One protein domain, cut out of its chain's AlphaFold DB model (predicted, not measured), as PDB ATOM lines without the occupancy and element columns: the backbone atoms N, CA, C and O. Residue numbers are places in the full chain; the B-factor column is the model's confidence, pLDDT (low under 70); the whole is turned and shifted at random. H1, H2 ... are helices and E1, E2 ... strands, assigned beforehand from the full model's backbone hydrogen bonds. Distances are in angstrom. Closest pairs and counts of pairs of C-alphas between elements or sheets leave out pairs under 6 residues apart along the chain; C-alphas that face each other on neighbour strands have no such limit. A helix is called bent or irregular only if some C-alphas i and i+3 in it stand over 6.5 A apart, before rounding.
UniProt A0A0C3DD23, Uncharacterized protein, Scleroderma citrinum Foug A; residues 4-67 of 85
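AT A GLANCE: This is residues 4 to 67 of the 85 residues of an uncharacterized protein of Scleroderma citrinum Foug A (UniProt A0A0C3DD23). A small sheet of three antiparallel strands has the helix H1 slanted over one face, over the inner strand E2; the long hairpin of E1 and E2 reaches away from the helices along the longest axis. The short helix H2 follows E2 and stands crosswise to H1, and from it a long loop, residues 48 to 63, leads round to E3 at the other edge of the sheet. The printed part has 64 residues with two named helices and three named strands, in the order H1 E1 E2 H2 E3, and the sheet order is E1 - E2 - E3. The class is mixed, helices and strands, with under half of the residues in named elements. The whole is compact, with a radius of gyration of the C-alphas of 12.1 A and spans of 33 by 26 by 19 A.

HOW THE PARTS SIT: H1, residues 4 to 15, is on the sheet of E1, residues 21 to 24, E2, residues 32 to 37, and E3, residues 64 to 66. Its height over the sheet is 7.6 A, from a local plane that could only just be fitted, to 6 C-alphas of the sheet. H1 lies over E2 and runs slantwise to the strands, at 45 degrees to E2 on the local plane; their closest C-alphas, those of Ser 10 and Leu 37, are 7.1 A apart. E1 and E2 form a hairpin, antiparallel at 155 degrees, with N 21 and O 35 at 2.8 A and N 33 and O 23 at 2.9 A, within hydrogen-bond range. The pairing of E2 is staggered: residues 32 to 35 pair with E1 and residues 35 to 37 with E3. H2, residues 42 to 47, touches H1 about perpendicular, at 85 degrees, and their closest C-alphas, those of Ser 10 and Leu 43, are 6.0 A apart. H2 only grazes the sheet, with its residues 42 to 46. E3 is antiparallel to E2 at 134 degrees, with N 65 and O 36 at 2.9 A, within hydrogen-bond range. The edge strands E1 and E3 are apart. In H2 every O i to N i+4 pair is within hydrogen-bond range; in H1 6 of 8 are.

IN THESE COORDINATES: H1 is 17.8 A long and begins at C-alpha 4, (201.965, 146.112, 126.503). It is neither bent nor irregular, but only just: C-alphas 8 and 11 are 6.1 A apart. E1 measures 10.0 A, E2 16.7 A, H2 8.6 A and E3 7.2 A. E3 ends at C-alpha 66, (206.122, 129.231, 129.753).

THE WHOLE: The two C-alphas farthest apart, those of Thr 29 and Asn 50, are 34.0 A apart. The link from H2 to E3 is long, with 16 residues. The printed part has no cut, and no printed residue has a pLDDT under 70.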
ATOM      1  N   VAL A   4     202.230 145.435 125.222       97.94
ATOM      2  CA  VAL A   4     201.965 146.112 126.503       97.94
ATOM      3  C   VAL A   4     202.205 145.183 127.696       97.94
ATOM      4  O   VAL A   4     202.781 145.610 128.698       97.94
ATOM      5  N   ASP A   5     201.814 143.909 127.592       98.25
ATOM      6  CA  ASP A   5     202.027 142.921 128.659       98.25
ATOM      7  C   ASP A   5     203.529 142.704 128.896       98.25
ATOM      8  O   ASP A   5     203.971 142.652 130.041       98.25
ATOM      9  N   LEU A   6     204.319 142.610 127.818       98.31
ATOM     10  CA  LEU A   6     205.772 142.430 127.870       98.31
ATOM     11  C   LEU A   6     206.446 143.599 128.597       98.31
ATOM     12  O   LEU A   6     207.219 143.382 129.529       98.31
ATOM     13  N   HIS A   7     206.115 144.832 128.202       98.38
ATOM     14  CA  HIS A   7     206.630 146.058 128.824       98.38
ATOM     15  C   HIS A   7     206.195 146.211 130.283       98.38
ATOM     16  O   HIS A   7     206.988 146.633 131.120       98.38
ATOM     17  N   THR A   8     204.964 145.821 130.616       98.12
ATOM     18  CA  THR A   8     204.482 145.823 132.004       98.12
ATOM     19  C   THR A   8     205.242 144.796 132.843       98.12
ATOM     20  O   THR A   8     205.710 145.095 133.941       98.12
ATOM     21  N   HIS A   9     205.393 143.575 132.328       98.62
ATOM     22  CA  HIS A   9     205.993 142.470 133.066       98.62
ATOM     23  C   HIS A   9     207.512 142.610 133.239       98.62
ATOM     24  O   HIS A   9     208.047 142.157 134.251       98.62
ATOM     25  N   SER A  10     208.209 143.276 132.312       98.19
ATOM     26  CA  SER A  10     209.664 143.476 132.393       98.19
ATOM     27  C   SER A  10     210.091 144.188 133.679       98.19
ATOM     28  O   SER A  10     211.073 143.784 134.299       98.19
ATOM     29  N   GLY A  11     209.319 145.179 134.140       98.00
ATOM     30  CA  GLY A  11     209.563 145.865 135.409       98.00
ATOM     31  C   GLY A  11     209.447 144.926 136.610       98.00
ATOM     32  O   GLY A  11     210.335 144.899 137.463       98.00
ATOM     33  N   PHE A  12     208.395 144.104 136.652       98.44
ATOM     34  CA  PHE A  12     208.210 143.118 137.719       98.44
ATOM     35  C   PHE A  12     209.326 142.072 137.732       98.44
ATOM     36  O   PHE A  12     209.908 141.831 138.787       98.44
ATOM     37  N   GLN A  13     209.681 141.507 136.575       98.50
ATOM     38  CA  GLN A  13     210.737 140.495 136.491       98.50
ATOM     39  C   GLN A  13     212.136 141.073 136.766       98.50
ATOM     40  O   GLN A  13     212.985 140.394 137.340       98.50
ATOM     41  N   ARG A  14     212.381 142.347 136.432       98.12
ATOM     42  CA  ARG A  14     213.630 143.040 136.783       98.12
ATOM     43  C   ARG A  14     213.796 143.229 138.293       98.12
ATOM     44  O   ARG A  14     214.935 143.238 138.767       98.12
ATOM     45  N   MET A  15     212.691 143.431 139.015       98.25
ATOM     46  CA  MET A  15     212.669 143.566 140.478       98.25
ATOM     47  C   MET A  15     212.705 142.210 141.191       98.25
ATOM     48  O   MET A  15     213.352 142.091 142.228       98.25
ATOM     49  N   LEU A  16     212.028 141.202 140.637       98.06
ATOM     50  CA  LEU A  16     211.950 139.846 141.170       98.06
ATOM     51  C   LEU A  16     212.165 138.837 140.025       98.06
ATOM     52  O   LEU A  16     211.237 138.639 139.236       98.06
ATOM     53  N   PRO A  17     213.339 138.184 139.920       97.00
ATOM     54  CA  PRO A  17     213.666 137.270 138.814       97.00
ATOM     55  C   PRO A  17     212.686 136.102 138.613       97.00
ATOM     56  O   PRO A  17     212.580 135.549 137.512       97.00
ATOM     57  N   GLU A  18     211.973 135.719 139.672       97.19
ATOM     58  CA  GLU A  18     210.941 134.682 139.710       97.19
ATOM     59  C   GLU A  18     209.531 135.213 139.397       97.19
ATOM     60  O   GLU A  18     208.565 134.447 139.427       97.19
ATOM     61  N   SER A  19     209.369 136.504 139.098       98.00
ATOM     62  CA  SER A  19     208.076 137.043 138.675       98.00
ATOM     63  C   SER A  19     207.558 136.292 137.444       98.00
ATOM     64  O   SER A  19     208.321 135.930 136.547       98.00
ATOM     65  N   PHE A  20     206.249 136.053 137.412       97.81
ATOM     66  CA  PHE A  20     205.544 135.447 136.287       97.81
ATOM     67  C   PHE A  20     204.241 136.209 136.020       97.81
ATOM     68  O   PHE A  20     203.694 136.867 136.906       97.81
ATOM     69  N   ALA A  21     203.742 136.121 134.792       98.06
ATOM     70  CA  ALA A  21     202.485 136.710 134.357       98.06
ATOM     71  C   ALA A  21     201.475 135.609 134.021       98.06
ATOM     72  O   ALA A  21     201.789 134.676 133.284       98.06
ATOM     73  N   VAL A  22     200.247 135.730 134.526       97.56
ATOM     74  CA  VAL A  22     199.138 134.833 134.173       97.56
ATOM     75  C   VAL A  22     198.220 135.551 133.192       97.56
ATOM     76  O   VAL A  22     197.751 136.652 133.474       97.56
ATOM     77  N   VAL A  23     197.942 134.925 132.049       98.00
ATOM     78  CA  VAL A  23     196.996 135.440 131.049       98.00
ATOM     79  C   VAL A  23     195.818 134.487 130.956       98.00
ATOM     80  O   VAL A  23     195.995 133.326 130.600       98.00
ATOM     81  N   CYS A  24     194.613 134.984 131.228       97.56
ATOM     82  CA  CYS A  24     193.375 134.221 131.093       97.56
ATOM     83  C   CYS A  24     192.733 134.479 129.722       97.56
ATOM     84  O   CYS A  24     192.424 135.616 129.370       97.56
ATOM     85  N   ALA A  25     192.481 133.413 128.966       97.69
ATOM     86  CA  ALA A  25     191.848 133.417 127.651       97.69
ATOM     87  C   ALA A  25     190.594 132.513 127.666       97.69
ATOM     88  O   ALA A  25     190.589 131.444 127.060       97.69
ATOM     89  N   PRO A  26     189.497 132.923 128.333       97.69
ATOM     90  CA  PRO A  26     188.373 132.043 128.689       97.69
ATOM     91  C   PRO A  26     187.592 131.459 127.500       97.69
ATOM     92  O   PRO A  26     186.794 130.548 127.682       97.69
ATOM     93  N   LYS A  27     187.794 131.988 126.288       98.25
ATOM     94  CA  LYS A  27     187.170 131.487 125.053       98.25
ATOM     95  C   LYS A  27     187.964 130.360 124.379       98.25
ATOM     96  O   LYS A  27     187.506 129.840 123.366       98.25
ATOM     97  N   PHE A  28     189.145 130.020 124.891       97.19
ATOM     98  CA  PHE A  28     190.079 129.087 124.267       97.19
ATOM     99  C   PHE A  28     190.468 127.960 125.226       97.19
ATOM    100  O   PHE A  28     190.281 128.065 126.437       97.19
ATOM    101  N   THR A  29     191.025 126.888 124.661       95.62
ATOM    102  CA  THR A  29     191.625 125.773 125.403       95.62
ATOM    103  C   THR A  29     193.089 125.639 124.963       95.62
ATOM    104  O   THR A  29     193.315 125.382 123.779       95.62
ATOM    105  N   PRO A  30     194.080 125.801 125.863       92.94
ATOM    106  CA  PRO A  30     193.928 126.089 127.293       92.94
ATOM    107  C   PRO A  30     193.341 127.487 127.559       92.94
ATOM    108  O   PRO A  30     193.526 128.416 126.774       92.94
ATOM    109  N   ASN A  31     192.612 127.618 128.670       96.31
ATOM    110  CA  ASN A  31     191.902 128.845 129.049       96.31
ATOM    111  C   ASN A  31     192.771 129.835 129.839       96.31
ATOM    112  O   ASN A  31     192.309 130.930 130.159       96.31
ATOM    113  N   PHE A  32     194.015 129.471 130.151       96.94
ATOM    114  CA  PHE A  32     195.029 130.365 130.695       96.94
ATOM    115  C   PHE A  32     196.434 129.917 130.269       96.94
ATOM    116  O   PHE A  32     196.623 128.793 129.805       96.94
ATOM    117  N   GLY A  33     197.415 130.797 130.452       96.62
ATOM    118  CA  GLY A  33     198.837 130.475 130.369       96.62
ATOM    119  C   GLY A  33     199.636 131.242 131.420       96.62
ATOM    120  O   GLY A  33     199.206 132.311 131.865       96.62
ATOM    121  N   ILE A  34     200.778 130.686 131.823       97.75
ATOM    122  CA  ILE A  34     201.686 131.266 132.819       97.75
ATOM    123  C   ILE A  34     203.027 131.512 132.140       97.75
ATOM    124  O   ILE A  34     203.667 130.574 131.672       97.75
ATOM    125  N   PHE A  35     203.461 132.764 132.094       97.81
ATOM    126  CA  PHE A  35     204.586 133.199 131.276       97.81
ATOM    127  C   PHE A  35     205.641 133.929 132.097       97.81
ATOM    128  O   PHE A  35     205.347 134.516 133.135       97.81
ATOM    129  N   ARG A  36     206.868 133.941 131.583       98.19
ATOM    130  CA  ARG A  36     207.958 134.821 132.019       98.19
ATOM    131  C   ARG A  36     208.721 135.332 130.803       98.19
ATOM    132  O   ARG A  36     208.706 134.685 129.754       98.19
ATOM    133  N   LEU A  37     209.431 136.446 130.934       98.25
ATOM    134  CA  LEU A  37     210.440 136.821 129.944       98.25
ATOM    135  C   LEU A  37     211.614 135.844 130.033       98.25
ATOM    136  O   LEU A  37     212.008 135.409 131.124       98.25
ATOM    137  N   THR A  38     212.180 135.502 128.883       97.62
ATOM    138  CA  THR A  38     213.469 134.809 128.856       97.62
ATOM    139  C   THR A  38     214.542 135.761 129.378       97.62
ATOM    140  O   THR A  38     214.465 136.975 129.186       97.62
ATOM    141  N   ASP A  39     215.534 135.232 130.078       94.88
ATOM    142  CA  ASP A  39     216.568 136.050 130.700       94.88
ATOM    143  C   ASP A  39     217.897 135.287 130.682       94.88
ATOM    144  O   ASP A  39     218.132 134.464 131.573       94.88
ATOM    145  N   PRO A  40     218.740 135.477 129.645       93.69
ATOM    146  CA  PRO A  40     218.539 136.257 128.402       93.69
ATOM    147  C   PRO A  40     217.683 135.525 127.328       93.69
ATOM    148  O   PRO A  40     217.407 134.335 127.492       93.69
ATOM    149  N   PRO A  41     217.298 136.161 126.189       96.69
ATOM    150  CA  PRO A  41     217.522 137.565 125.795       96.69
ATOM    151  C   PRO A  41     216.312 138.502 125.989       96.69
ATOM    152  O   PRO A  41     216.414 139.707 125.747       96.69
ATOM    153  N   GLY A  42     215.150 137.976 126.371       98.25
ATOM    154  CA  GLY A  42     213.875 138.686 126.322       98.25
ATOM    155  C   GLY A  42     213.779 139.865 127.279       98.25
ATOM    156  O   GLY A  42     213.380 140.949 126.860       98.25
ATOM    157  N   LEU A  43     214.198 139.688 128.534       98.31
ATOM    158  CA  LEU A  43     214.164 140.745 129.545       98.31
ATOM    159  C   LEU A  43     214.949 141.975 129.083       98.31
ATOM    160  O   LEU A  43     214.412 143.080 129.083       98.31
ATOM    161  N   GLN A  44     216.183 141.775 128.619       98.06
ATOM    162  CA  GLN A  44     217.009 142.863 128.098       98.06
ATOM    163  C   GLN A  44     216.387 143.502 126.848       98.06
ATOM    164  O   GLN A  44     216.311 144.724 126.769       98.06
ATOM    165  N   THR A  45     215.860 142.692 125.923       98.31
ATOM    166  CA  THR A  45     215.231 143.191 124.687       98.31
ATOM    167  C   THR A  45     214.058 144.134 124.967       98.31
ATOM    168  O   THR A  45     213.897 145.142 124.281       98.31
ATOM    169  N   ILE A  46     213.234 143.829 125.973       98.38
ATOM    170  CA  ILE A  46     212.109 144.691 126.352       98.38
ATOM    171  C   ILE A  46     212.589 145.933 127.111       98.38
ATOM    172  O   ILE A  46     212.106 147.025 126.829       98.38
ATOM    173  N   LEU A  47     213.558 145.796 128.022       97.81
ATOM    174  CA  LEU A  47     214.100 146.929 128.783       97.81
ATOM    175  C   LEU A  47     214.818 147.963 127.899       97.81
ATOM    176  O   LEU A  47     214.815 149.148 128.221       97.81
ATOM    177  N   GLU A  48     215.422 147.532 126.792       97.75
ATOM    178  CA  GLU A  48     216.117 148.404 125.833       97.75
ATOM    179  C   GLU A  48     215.198 148.919 124.709       97.75
ATOM    180  O   GLU A  48     215.611 149.726 123.867       97.75
ATOM    181  N   CYS A  49     213.939 148.478 124.673       97.94
ATOM    182  CA  CYS A  49     212.982 148.894 123.660       97.94
ATOM    183  C   CYS A  49     212.514 150.341 123.903       97.94
ATOM    184  O   CYS A  49     211.932 150.661 124.934       97.94
ATOM    185  N   ASN A  50     212.729 151.214 122.914       97.31
ATOM    186  CA  ASN A  50     212.394 152.646 122.978       97.31
ATOM    187  C   ASN A  50     211.216 153.045 122.065       97.31
ATOM    188  O   ASN A  50     211.010 154.230 121.780       97.31
ATOM    189  N   ALA A  51     210.462 152.070 121.547       97.38
ATOM    190  CA  ALA A  51     209.294 152.342 120.718       97.38
ATOM    191  C   ALA A  51     208.205 153.053 121.540       97.38
ATOM    192  O   ALA A  51     207.933 152.692 122.682       97.38
ATOM    193  N   LYS A  52     207.585 154.087 120.957       94.25
ATOM    194  CA  LYS A  52     206.597 154.937 121.652       94.25
ATOM    195  C   LYS A  52     205.153 154.472 121.474       94.25
ATOM    196  O   LYS A  52     204.265 154.933 122.184       94.25
ATOM    197  N   GLU A  53     204.909 153.615 120.491       96.44
ATOM    198  CA  GLU A  53     203.584 153.077 120.204       96.44
ATOM    199  C   GLU A  53     203.208 152.033 121.254       96.44
ATOM    200  O   GLU A  53     204.039 151.212 121.635       96.44
ATOM    201  N   ALA A  54     201.950 152.021 121.699       92.00
ATOM    202  CA  ALA A  54     201.499 151.052 122.700       92.00
ATOM    203  C   ALA A  54     201.604 149.599 122.198       92.00
ATOM    204  O   ALA A  54     201.970 148.702 122.951       92.00
ATOM    205  N   PHE A  55     201.314 149.373 120.915       97.31
ATOM    206  CA  PHE A  55     201.422 148.067 120.274       97.31
ATOM    207  C   PHE A  55     202.412 148.147 119.123       97.31
ATOM    208  O   PHE A  55     202.125 148.761 118.102       97.31
ATOM    209  N   HIS A  56     203.558 147.501 119.292       97.94
ATOM    210  CA  HIS A  56     204.597 147.399 118.275       97.94
ATOM    211  C   HIS A  56     205.227 146.001 118.309       97.94
ATOM    212  O   HIS A  56     205.208 145.350 119.362       97.94
ATOM    213  N   PRO A  57     205.774 145.526 117.178       97.12
ATOM    214  CA  PRO A  57     206.528 144.283 117.140       97.12
ATOM    215  C   PRO A  57     207.884 144.431 117.843       97.12
ATOM    216  O   PRO A  57     208.481 145.508 117.862       97.12
ATOM    217  N   HIS A  58     208.396 143.317 118.360       97.12
ATOM    218  CA  HIS A  58     209.756 143.183 118.888       97.12
ATOM    219  C   HIS A  58     210.618 142.346 117.930       97.12
ATOM    220  O   HIS A  58     210.061 141.676 117.055       97.12
ATOM    221  N   PRO A  59     211.961 142.381 118.053       96.00
ATOM    222  CA  PRO A  59     212.840 141.516 117.272       96.00
ATOM    223  C   PRO A  59     212.446 140.041 117.386       96.00
ATOM    224  O   PRO A  59     211.982 139.603 118.439       96.00
ATOM    225  N   ASP A  60     212.677 139.281 116.314       95.25
ATOM    226  CA  ASP A  60     212.377 137.848 116.249       95.25
ATOM    227  C   ASP A  60     213.412 137.030 117.041       95.25
ATOM    228  O   ASP A  60     214.303 136.374 116.503       95.25
ATOM    229  N   VAL A  61     213.335 137.160 118.363       96.62
ATOM    230  CA  VAL A  61     214.112 136.409 119.348       96.62
ATOM    231  C   VAL A  61     213.148 135.784 120.357       96.62
ATOM    232  O   VAL A  61     212.003 136.227 120.473       96.62
ATOM    233  N   PRO A  62     213.565 134.770 121.134       97.19
ATOM    234  CA  PRO A  62     212.696 134.177 122.143       97.19
ATOM    235  C   PRO A  62     212.452 135.185 123.275       97.19
ATOM    236  O   PRO A  62     213.231 135.236 124.217       97.19
ATOM    237  N   ILE A  63     211.418 136.026 123.186       98.19
ATOM    238  CA  ILE A  63     211.154 137.096 124.166       98.19
ATOM    239  C   ILE A  63     210.582 136.542 125.475       98.19
ATOM    240  O   ILE A  63     210.953 136.973 126.566       98.19
ATOM    241  N   TYR A  64     209.658 135.592 125.387       97.62
ATOM    242  CA  TYR A  64     208.989 135.020 126.548       97.62
ATOM    243  C   TYR A  64     208.822 133.512 126.387       97.62
ATOM    244  O   TYR A  64     208.926 132.969 125.287       97.62
ATOM    245  N   THR A  65     208.590 132.838 127.505       97.12
ATOM    246  CA  THR A  65     208.406 131.388 127.570       97.12
ATOM    247  C   THR A  65     207.407 131.024 128.667       97.12
ATOM    248  O   THR A  65     207.021 131.884 129.466       97.12
ATOM    249  N   ASP A  66     206.979 129.765 128.694       96.31
ATOM    250  CA  ASP A  66     206.122 129.231 129.753       96.31
ATOM    251  C   ASP A  66     206.905 129.151 131.081       96.31
ATOM    252  O   ASP A  66     208.067 128.740 131.106       96.31
ATOM    253  N   ALA A  67     206.283 129.539 132.196       94.56
ATOM    254  CA  ALA A  67     206.900 129.502 133.530       94.56
ATOM    255  C   ALA A  67     206.482 128.278 134.369       94.56
ATOM    256  O   ALA A  67     207.157 127.924 135.337       94.56
TER     257      ALA A  67